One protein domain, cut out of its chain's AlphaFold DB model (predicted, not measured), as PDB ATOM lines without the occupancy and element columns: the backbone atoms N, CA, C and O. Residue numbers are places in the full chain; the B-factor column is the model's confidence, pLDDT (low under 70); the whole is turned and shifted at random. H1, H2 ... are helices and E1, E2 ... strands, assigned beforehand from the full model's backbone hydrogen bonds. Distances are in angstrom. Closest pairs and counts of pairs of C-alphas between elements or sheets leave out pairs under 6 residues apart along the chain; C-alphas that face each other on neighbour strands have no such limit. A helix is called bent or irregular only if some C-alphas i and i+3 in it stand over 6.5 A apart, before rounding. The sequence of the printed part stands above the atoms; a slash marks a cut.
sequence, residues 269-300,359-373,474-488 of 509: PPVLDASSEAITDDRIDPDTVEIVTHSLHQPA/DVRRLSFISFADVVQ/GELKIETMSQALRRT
ATOM      1  N   PRO A 269     -15.531 -10.410  21.933       66.25
ATOM      2  CA  PRO A 269     -14.726 -10.560  23.139       66.25
ATOM      3  C   PRO A 269     -13.380 -11.212  22.782       66.25
ATOM      4  O   PRO A 269     -13.407 -12.204  22.059       66.25
ATOM      5  N   PRO A 270     -12.224 -10.744  23.295       61.19
ATOM      6  CA  PRO A 270     -10.906 -11.245  22.873       61.19
ATOM      7  C   PRO A 270     -10.715 -12.770  22.963       61.19
ATOM      8  O   PRO A 270      -9.976 -13.345  22.174       61.19
ATOM      9  N   VAL A 271     -11.439 -13.446  23.863       60.50
ATOM     10  CA  VAL A 271     -11.483 -14.921  23.971       60.50
ATOM     11  C   VAL A 271     -12.048 -15.624  22.719       60.50
ATOM     12  O   VAL A 271     -11.760 -16.791  22.477       60.50
ATOM     13  N   LEU A 272     -12.838 -14.923  21.901       68.94
ATOM     14  CA  LEU A 272     -13.364 -15.408  20.622       68.94
ATOM     15  C   LEU A 272     -12.532 -14.946  19.415       68.94
ATOM     16  O   LEU A 272     -12.764 -15.445  18.317       68.94
ATOM     17  N   ASP A 273     -11.561 -14.045  19.594       72.31
ATOM     18  CA  ASP A 273     -10.730 -13.520  18.500       72.31
ATOM     19  C   ASP A 273      -9.795 -14.617  17.959       72.31
ATOM     20  O   ASP A 273      -9.849 -14.954  16.778       72.31
ATOM     21  N   ALA A 274      -9.087 -15.323  18.852       70.31
ATOM     22  CA  ALA A 274      -8.292 -16.507  18.503       70.31
ATOM     23  C   ALA A 274      -9.142 -17.640  17.889       70.31
ATOM     24  O   ALA A 274      -8.687 -18.355  16.997       70.31
ATOM     25  N   SER A 275     -10.405 -17.781  18.317       72.62
ATOM     26  CA  SER A 275     -11.344 -18.732  17.700       72.62
ATOM     27  C   SER A 275     -11.757 -18.307  16.288       72.62
ATOM     28  O   SER A 275     -11.917 -19.152  15.412       72.62
ATOM     29  N   SER A 276     -11.920 -17.003  16.053       77.31
ATOM     30  CA  SER A 276     -12.216 -16.444  14.734       77.31
ATOM     31  C   SER A 276     -11.023 -16.593  13.788       77.31
ATOM     32  O   SER A 276     -11.207 -17.018  12.648       77.31
ATOM     33  N   GLU A 277      -9.801 -16.313  14.251       77.31
ATOM     34  CA  GLU A 277      -8.565 -16.517  13.485       77.31
ATOM     35  C   GLU A 277      -8.398 -17.995  13.097       77.31
ATOM     36  O   GLU A 277      -8.266 -18.306  11.916       77.31
ATOM     37  N   ALA A 278      -8.552 -18.926  14.046       77.38
ATOM     38  CA  ALA A 278      -8.465 -20.367  13.792       77.38
ATOM     39  C   ALA A 278      -9.487 -20.908  12.773       77.38
ATOM     40  O   ALA A 278      -9.228 -21.912  12.113       77.38
ATOM     41  N   ILE A 279     -10.664 -20.279  12.665       76.12
ATOM     42  CA  ILE A 279     -11.729 -20.669  11.724       76.12
ATOM     43  C   ILE A 279     -11.556 -19.998  10.349       76.12
ATOM     44  O   ILE A 279     -12.091 -20.500   9.361       76.12
ATOM     45  N   THR A 280     -10.840 -18.871  10.271       79.31
ATOM     46  CA  THR A 280     -10.706 -18.064   9.042       79.31
ATOM     47  C   THR A 280      -9.322 -18.112   8.391       79.31
ATOM     48  O   THR A 280      -9.204 -17.713   7.232       79.31
ATOM     49  N   ASP A 281      -8.289 -18.625   9.067       81.12
ATOM     50  CA  ASP A 281      -6.976 -18.859   8.458       81.12
ATOM     51  C   ASP A 281      -6.945 -20.182   7.671       81.12
ATOM     52  O   ASP A 281      -6.705 -21.258   8.221       81.12
ATOM     53  N   ASP A 282      -7.095 -20.080   6.344       83.88
ATOM     54  CA  ASP A 282      -6.942 -21.177   5.369       83.88
ATOM     55  C   ASP A 282      -5.588 -21.929   5.464       83.88
ATOM     56  O   ASP A 282      -5.384 -22.946   4.795       83.88
ATOM     57  N   ARG A 283      -4.618 -21.417   6.233       85.19
ATOM     58  CA  ARG A 283      -3.282 -22.002   6.415       85.19
ATOM     59  C   ARG A 283      -3.182 -22.934   7.622       85.19
ATOM     60  O   ARG A 283      -2.159 -23.614   7.751       85.19
ATOM     61  N   ILE A 284      -4.184 -22.955   8.499       84.62
ATOM     62  CA  ILE A 284      -4.229 -23.838   9.667       84.62
ATOM     63  C   ILE A 284      -4.859 -25.175   9.262       84.62
ATOM     64  O   ILE A 284      -5.945 -25.235   8.692       84.62
ATOM     65  N   ASP A 285      -4.164 -26.273   9.560       85.81
ATOM     66  CA  ASP A 285      -4.658 -27.621   9.277       85.81
ATOM     67  C   ASP A 285      -5.707 -28.035  10.335       85.81
ATOM     68  O   ASP A 285      -5.363 -28.110  11.521       85.81
ATOM     69  N   PRO A 286      -6.967 -28.341   9.957       84.62
ATOM     70  CA  PRO A 286      -8.020 -28.734  10.895       84.62
ATOM     71  C   PRO A 286      -7.780 -30.090  11.585       84.62
ATOM     72  O   PRO A 286      -8.494 -30.410  12.538       84.62
ATOM     73  N   ASP A 287      -6.805 -30.893  11.143       85.81
ATOM     74  CA  ASP A 287      -6.326 -32.063  11.895       85.81
ATOM     75  C   ASP A 287      -5.381 -31.668  13.052       85.81
ATOM     76  O   ASP A 287      -5.214 -32.448  13.989       85.81
ATOM     77  N   THR A 288      -4.804 -30.457  13.032       86.12
ATOM     78  CA  THR A 288      -3.903 -29.933  14.083       86.12
ATOM     79  C   THR A 288      -4.586 -29.052  15.127       86.12
ATOM     80  O   THR A 288      -3.976 -28.764  16.156       86.12
ATOM     81  N   VAL A 289      -5.833 -28.630  14.887       87.69
ATOM     82  CA  VAL A 289      -6.618 -27.846  15.849       87.69
ATOM     83  C   VAL A 289      -7.401 -28.780  16.767       87.69
ATOM     84  O   VAL A 289      -8.269 -29.530  16.315       87.69
ATOM     85  N   GLU A 290      -7.122 -28.708  18.063       88.69
ATOM     86  CA  GLU A 290      -7.846 -29.389  19.130       88.69
ATOM     87  C   GLU A 290      -9.048 -28.549  19.583       88.69
ATOM     88  O   GLU A 290      -8.931 -27.361  19.875       88.69
ATOM     89  N   ILE A 291     -10.213 -29.178  19.691       85.38
ATOM     90  CA  ILE A 291     -11.426 -28.627  20.292       85.38
ATOM     91  C   ILE A 291     -11.584 -29.255  21.673       85.38
ATOM     92  O   ILE A 291     -11.843 -30.453  21.795       85.38
ATOM     93  N   VAL A 292     -11.457 -28.434  22.713       84.50
ATOM     94  CA  VAL A 292     -11.606 -28.823  24.117       84.50
ATOM     95  C   VAL A 292     -12.992 -28.397  24.601       84.50
ATOM     96  O   VAL A 292     -13.311 -27.212  24.665       84.50
ATOM     97  N   THR A 293     -13.834 -29.368  24.947       79.94
ATOM     98  CA  THR A 293     -15.193 -29.156  25.465       79.94
ATOM     99  C   THR A 293     -15.309 -29.713  26.881       79.94
ATOM    100  O   THR A 293     -15.003 -30.882  27.114       79.94
ATOM    101  N   HIS A 294     -15.806 -28.919  27.829       71.81
ATOM    102  CA  HIS A 294     -16.133 -29.414  29.168       71.81
ATOM    103  C   HIS A 294     -17.456 -30.206  29.129       71.81
ATOM    104  O   HIS A 294     -18.505 -29.676  28.770       71.81
ATOM    105  N   SER A 295     -17.413 -31.493  29.485       61.75
ATOM    106  CA  SER A 295     -18.540 -32.441  29.359       61.75
ATOM    107  C   SER A 295     -19.354 -32.622  30.641       61.75
ATOM    108  O   SER A 295     -20.387 -33.288  30.589       61.75
ATOM    109  N   LEU A 296     -18.962 -31.967  31.751       62.06
ATOM    110  CA  LEU A 296     -19.710 -31.950  33.027       62.06
ATOM    111  C   LEU A 296     -21.199 -31.595  32.843       62.06
ATOM    112  O   LEU A 296     -22.043 -31.917  33.686       62.06
ATOM    113  N   HIS A 297     -21.540 -30.939  31.733       53.41
ATOM    114  CA  HIS A 297     -22.905 -30.737  31.283       53.41
ATOM    115  C   HIS A 297     -23.118 -31.416  29.928       53.41
ATOM    116  O   HIS A 297     -22.673 -30.929  28.890       53.41
ATOM    117  N   GLN A 298     -23.845 -32.540  29.951       49.53
ATOM    118  CA  GLN A 298     -24.234 -33.299  28.760       49.53
ATOM    119  C   GLN A 298     -24.821 -32.366  27.681       49.53
ATOM    120  O   GLN A 298     -25.874 -31.759  27.912       49.53
ATOM    121  N   PRO A 299     -24.187 -32.238  26.499       52.09
ATOM    122  CA  PRO A 299     -24.657 -31.322  25.471       52.09
ATOM    123  C   PRO A 299     -26.015 -31.792  24.945       52.09
ATOM    124  O   PRO A 299     -26.152 -32.921  24.474       52.09
ATOM    125  N   ALA A 300     -27.018 -30.908  24.975       48.34
ATOM    126  CA  ALA A 300     -28.417 -31.247  24.684       48.34
ATOM    127  C   ALA A 300     -28.643 -31.925  23.311       48.34
ATOM    128  O   ALA A 300     -29.606 -32.672  23.143       48.34
ATOM    129  N   ASP A 359      -3.953 -19.607  22.171       76.06
ATOM    130  CA  ASP A 359      -3.516 -20.640  21.221       76.06
ATOM    131  C   ASP A 359      -4.632 -20.979  20.222       76.06
ATOM    132  O   ASP A 359      -5.543 -21.760  20.502       76.06
ATOM    133  N   VAL A 360      -4.518 -20.436  19.007       75.69
ATOM    134  CA  VAL A 360      -5.410 -20.720  17.864       75.69
ATOM    135  C   VAL A 360      -5.532 -22.215  17.531       75.69
ATOM    136  O   VAL A 360      -6.488 -22.628  16.877       75.69
ATOM    137  N   ARG A 361      -4.599 -23.063  17.985       82.06
ATOM    138  CA  ARG A 361      -4.667 -24.522  17.802       82.06
ATOM    139  C   ARG A 361      -5.498 -25.230  18.868       82.06
ATOM    140  O   ARG A 361      -5.682 -26.437  18.748       82.06
ATOM    141  N   ARG A 362      -5.981 -24.544  19.908       81.88
ATOM    142  CA  ARG A 362      -6.660 -25.159  21.064       81.88
ATOM    143  C   ARG A 362      -7.925 -24.388  21.432       81.88
ATOM    144  O   ARG A 362      -7.967 -23.592  22.366       81.88
ATOM    145  N   LEU A 363      -8.998 -24.670  20.699       82.12
ATOM    146  CA  LEU A 363     -10.295 -24.021  20.859       82.12
ATOM    147  C   LEU A 363     -11.030 -24.558  22.091       82.12
ATOM    148  O   LEU A 363     -11.557 -25.672  22.080       82.12
ATOM    149  N   SER A 364     -11.086 -23.751  23.150       80.56
ATOM    150  CA  SER A 364     -11.846 -24.063  24.363       80.56
ATOM    151  C   SER A 364     -13.293 -23.567  24.256       80.56
ATOM    152  O   SER A 364     -13.555 -22.376  24.107       80.56
ATOM    153  N   PHE A 365     -14.258 -24.486  24.340       76.88
ATOM    154  CA  PHE A 365     -15.683 -24.151  24.311       76.88
ATOM    155  C   PHE A 365     -16.280 -24.161  25.718       76.88
ATOM    156  O   PHE A 365     -16.374 -25.204  26.369       76.88
ATOM    157  N   ILE A 366     -16.739 -22.984  26.139       70.50
ATOM    158  CA  ILE A 366     -17.542 -22.765  27.344       70.50
ATOM    159  C   ILE A 366     -18.997 -23.146  27.024       70.50
ATOM    160  O   ILE A 366     -19.558 -22.692  26.022       70.50
ATOM    161  N   SER A 367     -19.637 -23.976  27.850       62.12
ATOM    162  CA  SER A 367     -21.041 -24.351  27.654       62.12
ATOM    163  C   SER A 367     -21.970 -23.188  28.002       62.12
ATOM    164  O   SER A 367     -21.694 -22.399  28.903       62.12
ATOM    165  N   PHE A 368     -23.149 -23.113  27.376       68.31
ATOM    166  CA  PHE A 368     -24.179 -22.146  27.787       68.31
ATOM    167  C   PHE A 368     -24.573 -22.315  29.267       68.31
ATOM    168  O   PHE A 368     -24.883 -21.340  29.946       68.31
ATOM    169  N   ALA A 369     -24.505 -23.546  29.789       62.66
ATOM    170  CA  ALA A 369     -24.697 -23.814  31.211       62.66
ATOM    171  C   ALA A 369     -23.625 -23.137  32.084       62.66
ATOM    172  O   ALA A 369     -23.953 -22.658  33.167       62.66
ATOM    173  N   ASP A 370     -22.380 -23.065  31.614       62.59
ATOM    174  CA  ASP A 370     -21.265 -22.430  32.323       62.59
ATOM    175  C   ASP A 370     -21.393 -20.905  32.260       62.59
ATOM    176  O   ASP A 370     -21.192 -20.233  33.267       62.59
ATOM    177  N   VAL A 371     -21.828 -20.350  31.118       72.75
ATOM    178  CA  VAL A 371     -22.135 -18.914  30.979       72.75
ATOM    179  C   VAL A 371     -23.214 -18.504  31.986       72.75
ATOM    180  O   VAL A 371     -22.984 -17.607  32.794       72.75
ATOM    181  N   VAL A 372     -24.347 -19.214  32.018       69.81
ATOM    182  CA  VAL A 372     -25.450 -18.954  32.962       69.81
ATOM    183  C   VAL A 372     -25.018 -19.133  34.423       69.81
ATOM    184  O   VAL A 372     -25.400 -18.331  35.276       69.81
ATOM    185  N   GLN A 373     -24.211 -20.152  34.738       65.06
ATOM    186  CA  GLN A 373     -23.668 -20.342  36.088       65.06
ATOM    187  C   GLN A 373     -22.668 -19.249  36.469       65.06
ATOM    188  O   GLN A 373     -22.666 -18.809  37.615       65.06
ATOM    189  N   GLY A 474     -11.688 -35.269  35.310       55.94
ATOM    190  CA  GLY A 474     -12.346 -34.013  34.964       55.94
ATOM    191  C   GLY A 474     -12.813 -34.122  33.520       55.94
ATOM    192  O   GLY A 474     -11.980 -34.228  32.630       55.94
ATOM    193  N   GLU A 475     -14.131 -34.185  33.299       68.12
ATOM    194  CA  GLU A 475     -14.766 -34.726  32.081       68.12
ATOM    195  C   GLU A 475     -14.547 -33.850  30.822       68.12
ATOM    196  O   GLU A 475     -15.474 -33.263  30.271       68.12
ATOM    197  N   LEU A 476     -13.309 -33.725  30.350       76.00
ATOM    198  CA  LEU A 476     -12.923 -32.968  29.164       76.00
ATOM    199  C   LEU A 476     -13.012 -33.852  27.923       76.00
ATOM    200  O   LEU A 476     -12.340 -34.878  27.813       76.00
ATOM    201  N   LYS A 477     -13.818 -33.431  26.951       81.75
ATOM    202  CA  LYS A 477     -13.847 -34.028  25.623       81.75
ATOM    203  C   LYS A 477     -12.934 -33.227  24.703       81.75
ATOM    204  O   LYS A 477     -13.233 -32.077  24.397       81.75
ATOM    205  N   ILE A 478     -11.870 -33.869  24.235       86.25
ATOM    206  CA  ILE A 478     -10.958 -33.327  23.224       86.25
ATOM    207  C   ILE A 478     -11.242 -34.046  21.896       86.25
ATOM    208  O   ILE A 478     -11.205 -35.276  21.842       86.25
ATOM    209  N   GLU A 479     -11.579 -33.302  20.842       86.44
ATOM    210  CA  GLU A 479     -11.725 -33.802  19.463       86.44
ATOM    211  C   GLU A 479     -11.042 -32.836  18.485       86.44
ATOM    212  O   GLU A 479     -10.953 -31.653  18.782       86.44
ATOM    213  N   THR A 480     -10.534 -33.281  17.332       89.12
ATOM    214  CA  THR A 480      -9.947 -32.331  16.360       89.12
ATOM    215  C   THR A 480     -11.034 -31.516  15.651       89.12
ATOM    216  O   THR A 480     -12.183 -31.962  15.541       89.12
ATOM    217  N   MET A 481     -10.696 -30.349  15.096       87.38
ATOM    218  CA  MET A 481     -11.634 -29.563  14.282       87.38
ATOM    219  C   MET A 481     -12.179 -30.391  13.110       87.38
ATOM    220  O   MET A 481     -13.384 -30.390  12.860       87.38
ATOM    221  N   SER A 482     -11.339 -31.190  12.453       85.25
ATOM    222  CA  SER A 482     -11.771 -32.122  11.408       85.25
ATOM    223  C   SER A 482     -12.760 -33.188  11.909       85.25
ATOM    224  O   SER A 482     -13.730 -33.500  11.211       85.25
ATOM    225  N   GLN A 483     -12.578 -33.726  13.122       88.56
ATOM    226  CA  GLN A 483     -13.514 -34.665  13.750       88.56
ATOM    227  C   GLN A 483     -14.847 -33.982  14.070       88.56
ATOM    228  O   GLN A 483     -15.901 -34.531  13.741       88.56
ATOM    229  N   ALA A 484     -14.823 -32.769  14.627       84.12
ATOM    230  CA  ALA A 484     -16.022 -31.989  14.922       84.12
ATOM    231  C   ALA A 484     -16.806 -31.609  13.652       84.12
ATOM    232  O   ALA A 484     -18.028 -31.766  13.617       84.12
ATOM    233  N   LEU A 485     -16.129 -31.179  12.581       83.75
ATOM    234  CA  LEU A 485     -16.747 -30.847  11.288       83.75
ATOM    235  C   LEU A 485     -17.394 -32.075  10.630       83.75
ATOM    236  O   LEU A 485     -18.534 -32.008  10.163       83.75
ATOM    237  N   ARG A 486     -16.713 -33.230  10.665       83.94
ATOM    238  CA  ARG A 486     -17.278 -34.516  10.214       83.94
ATOM    239  C   ARG A 486     -18.484 -34.932  11.060       83.94
ATOM    240  O   ARG A 486     -19.471 -35.414  10.513       83.94
ATOM    241  N   ARG A 487     -18.434 -34.718  12.379       80.75
ATOM    242  CA  ARG A 487     -19.510 -35.049  13.332       80.75
ATOM    243  C   ARG A 487     -20.734 -34.137  13.208       80.75
ATOM    244  O   ARG A 487     -21.850 -34.602  13.416       80.75
ATOM    245  N   THR A 488     -20.542 -32.864  12.871       69.06
ATOM    246  CA  THR A 488     -21.622 -31.878  12.661       69.06
ATOM    247  C   THR A 488     -22.201 -31.903  11.242       69.06
ATOM    248  O   THR A 488     -23.198 -31.234  10.982       69.06
TER     249      THR A 488
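Overview. This is residues 269 to 300, 359 to 373 and 474 to 488 of the 509 residues of an uncharacterized protein of Gaeumannomyces tritici (strain R3-111a-1) (UniProt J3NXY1). A small sheet of three short strands has three short helices placed round it, and no helix touches another. H1 only grazes the sheet at its edge strand E2, H3 turns straight out of the end of E3 and stands up from the sheet, and H2 follows E2 beyond its far end, off the sheet. The printed part has 62 residues, with H1 E1 E2 H2 E3 H3 along the chain, a mixed sheet of order E2 E1 E3, and a mixed class of helices and strands. It is only just compact, close to loose, with a radius of gyration of the C-alphas of 12.2 A and spans of 35 by 26 by 20 A.

Along the chain. E1 is residues 290 to 294, 13.0 A long, from C-alpha 290 at (-7.846, -29.389, 19.130). E2 is residues 362 to 365, 9.6 A, and E3 residues 476 to 480, 13.2 A. H1, residues 270 to 280, is 15.4 A long and begins at (-10.906, -11.245, 22.873); it is irregular, but only just: C-alphas 271 and 274 are 6.53 A apart. H2 is residues 368 to 373, 8.5 A, and H3 residues 481 to 488, 10.4 A, ending at (-21.622, -31.878, 12.661).

Arrangement. E1, the inner strand, is antiparallel to E3, with N 291 and O 479 2.7 A apart, within hydrogen-bond range. E1 is parallel to E2, with N 363 and O 290 at 2.8 A. H3 is on the sheet over E3, at a height of 7.2 A; its closest C-alphas to E1 are Met 481 and Ile 291, 6.1 A. H1 only grazes the sheet, its closest C-alphas to E2 being Ser 275 and Leu 363, 6.2 A. H2 is not on the sheet and is apart from H1, H3 and E1. Every O i to N i+4 pair is within hydrogen-bond range in H2 and H3, and 5 of 7 in H1.

Size, cuts and confidence. The farthest C-alphas, Arg 283 and Gln 373, are 36.0 A apart. Residues 301 to 358 and 374 to 473 are not printed, leaving C-alpha gaps of 27.3 A and 17.8 A. Of the links printed whole, none is long. Mean pLDDT of the printed part is 75.1; 19 residues are under 70, among them 295 to 300.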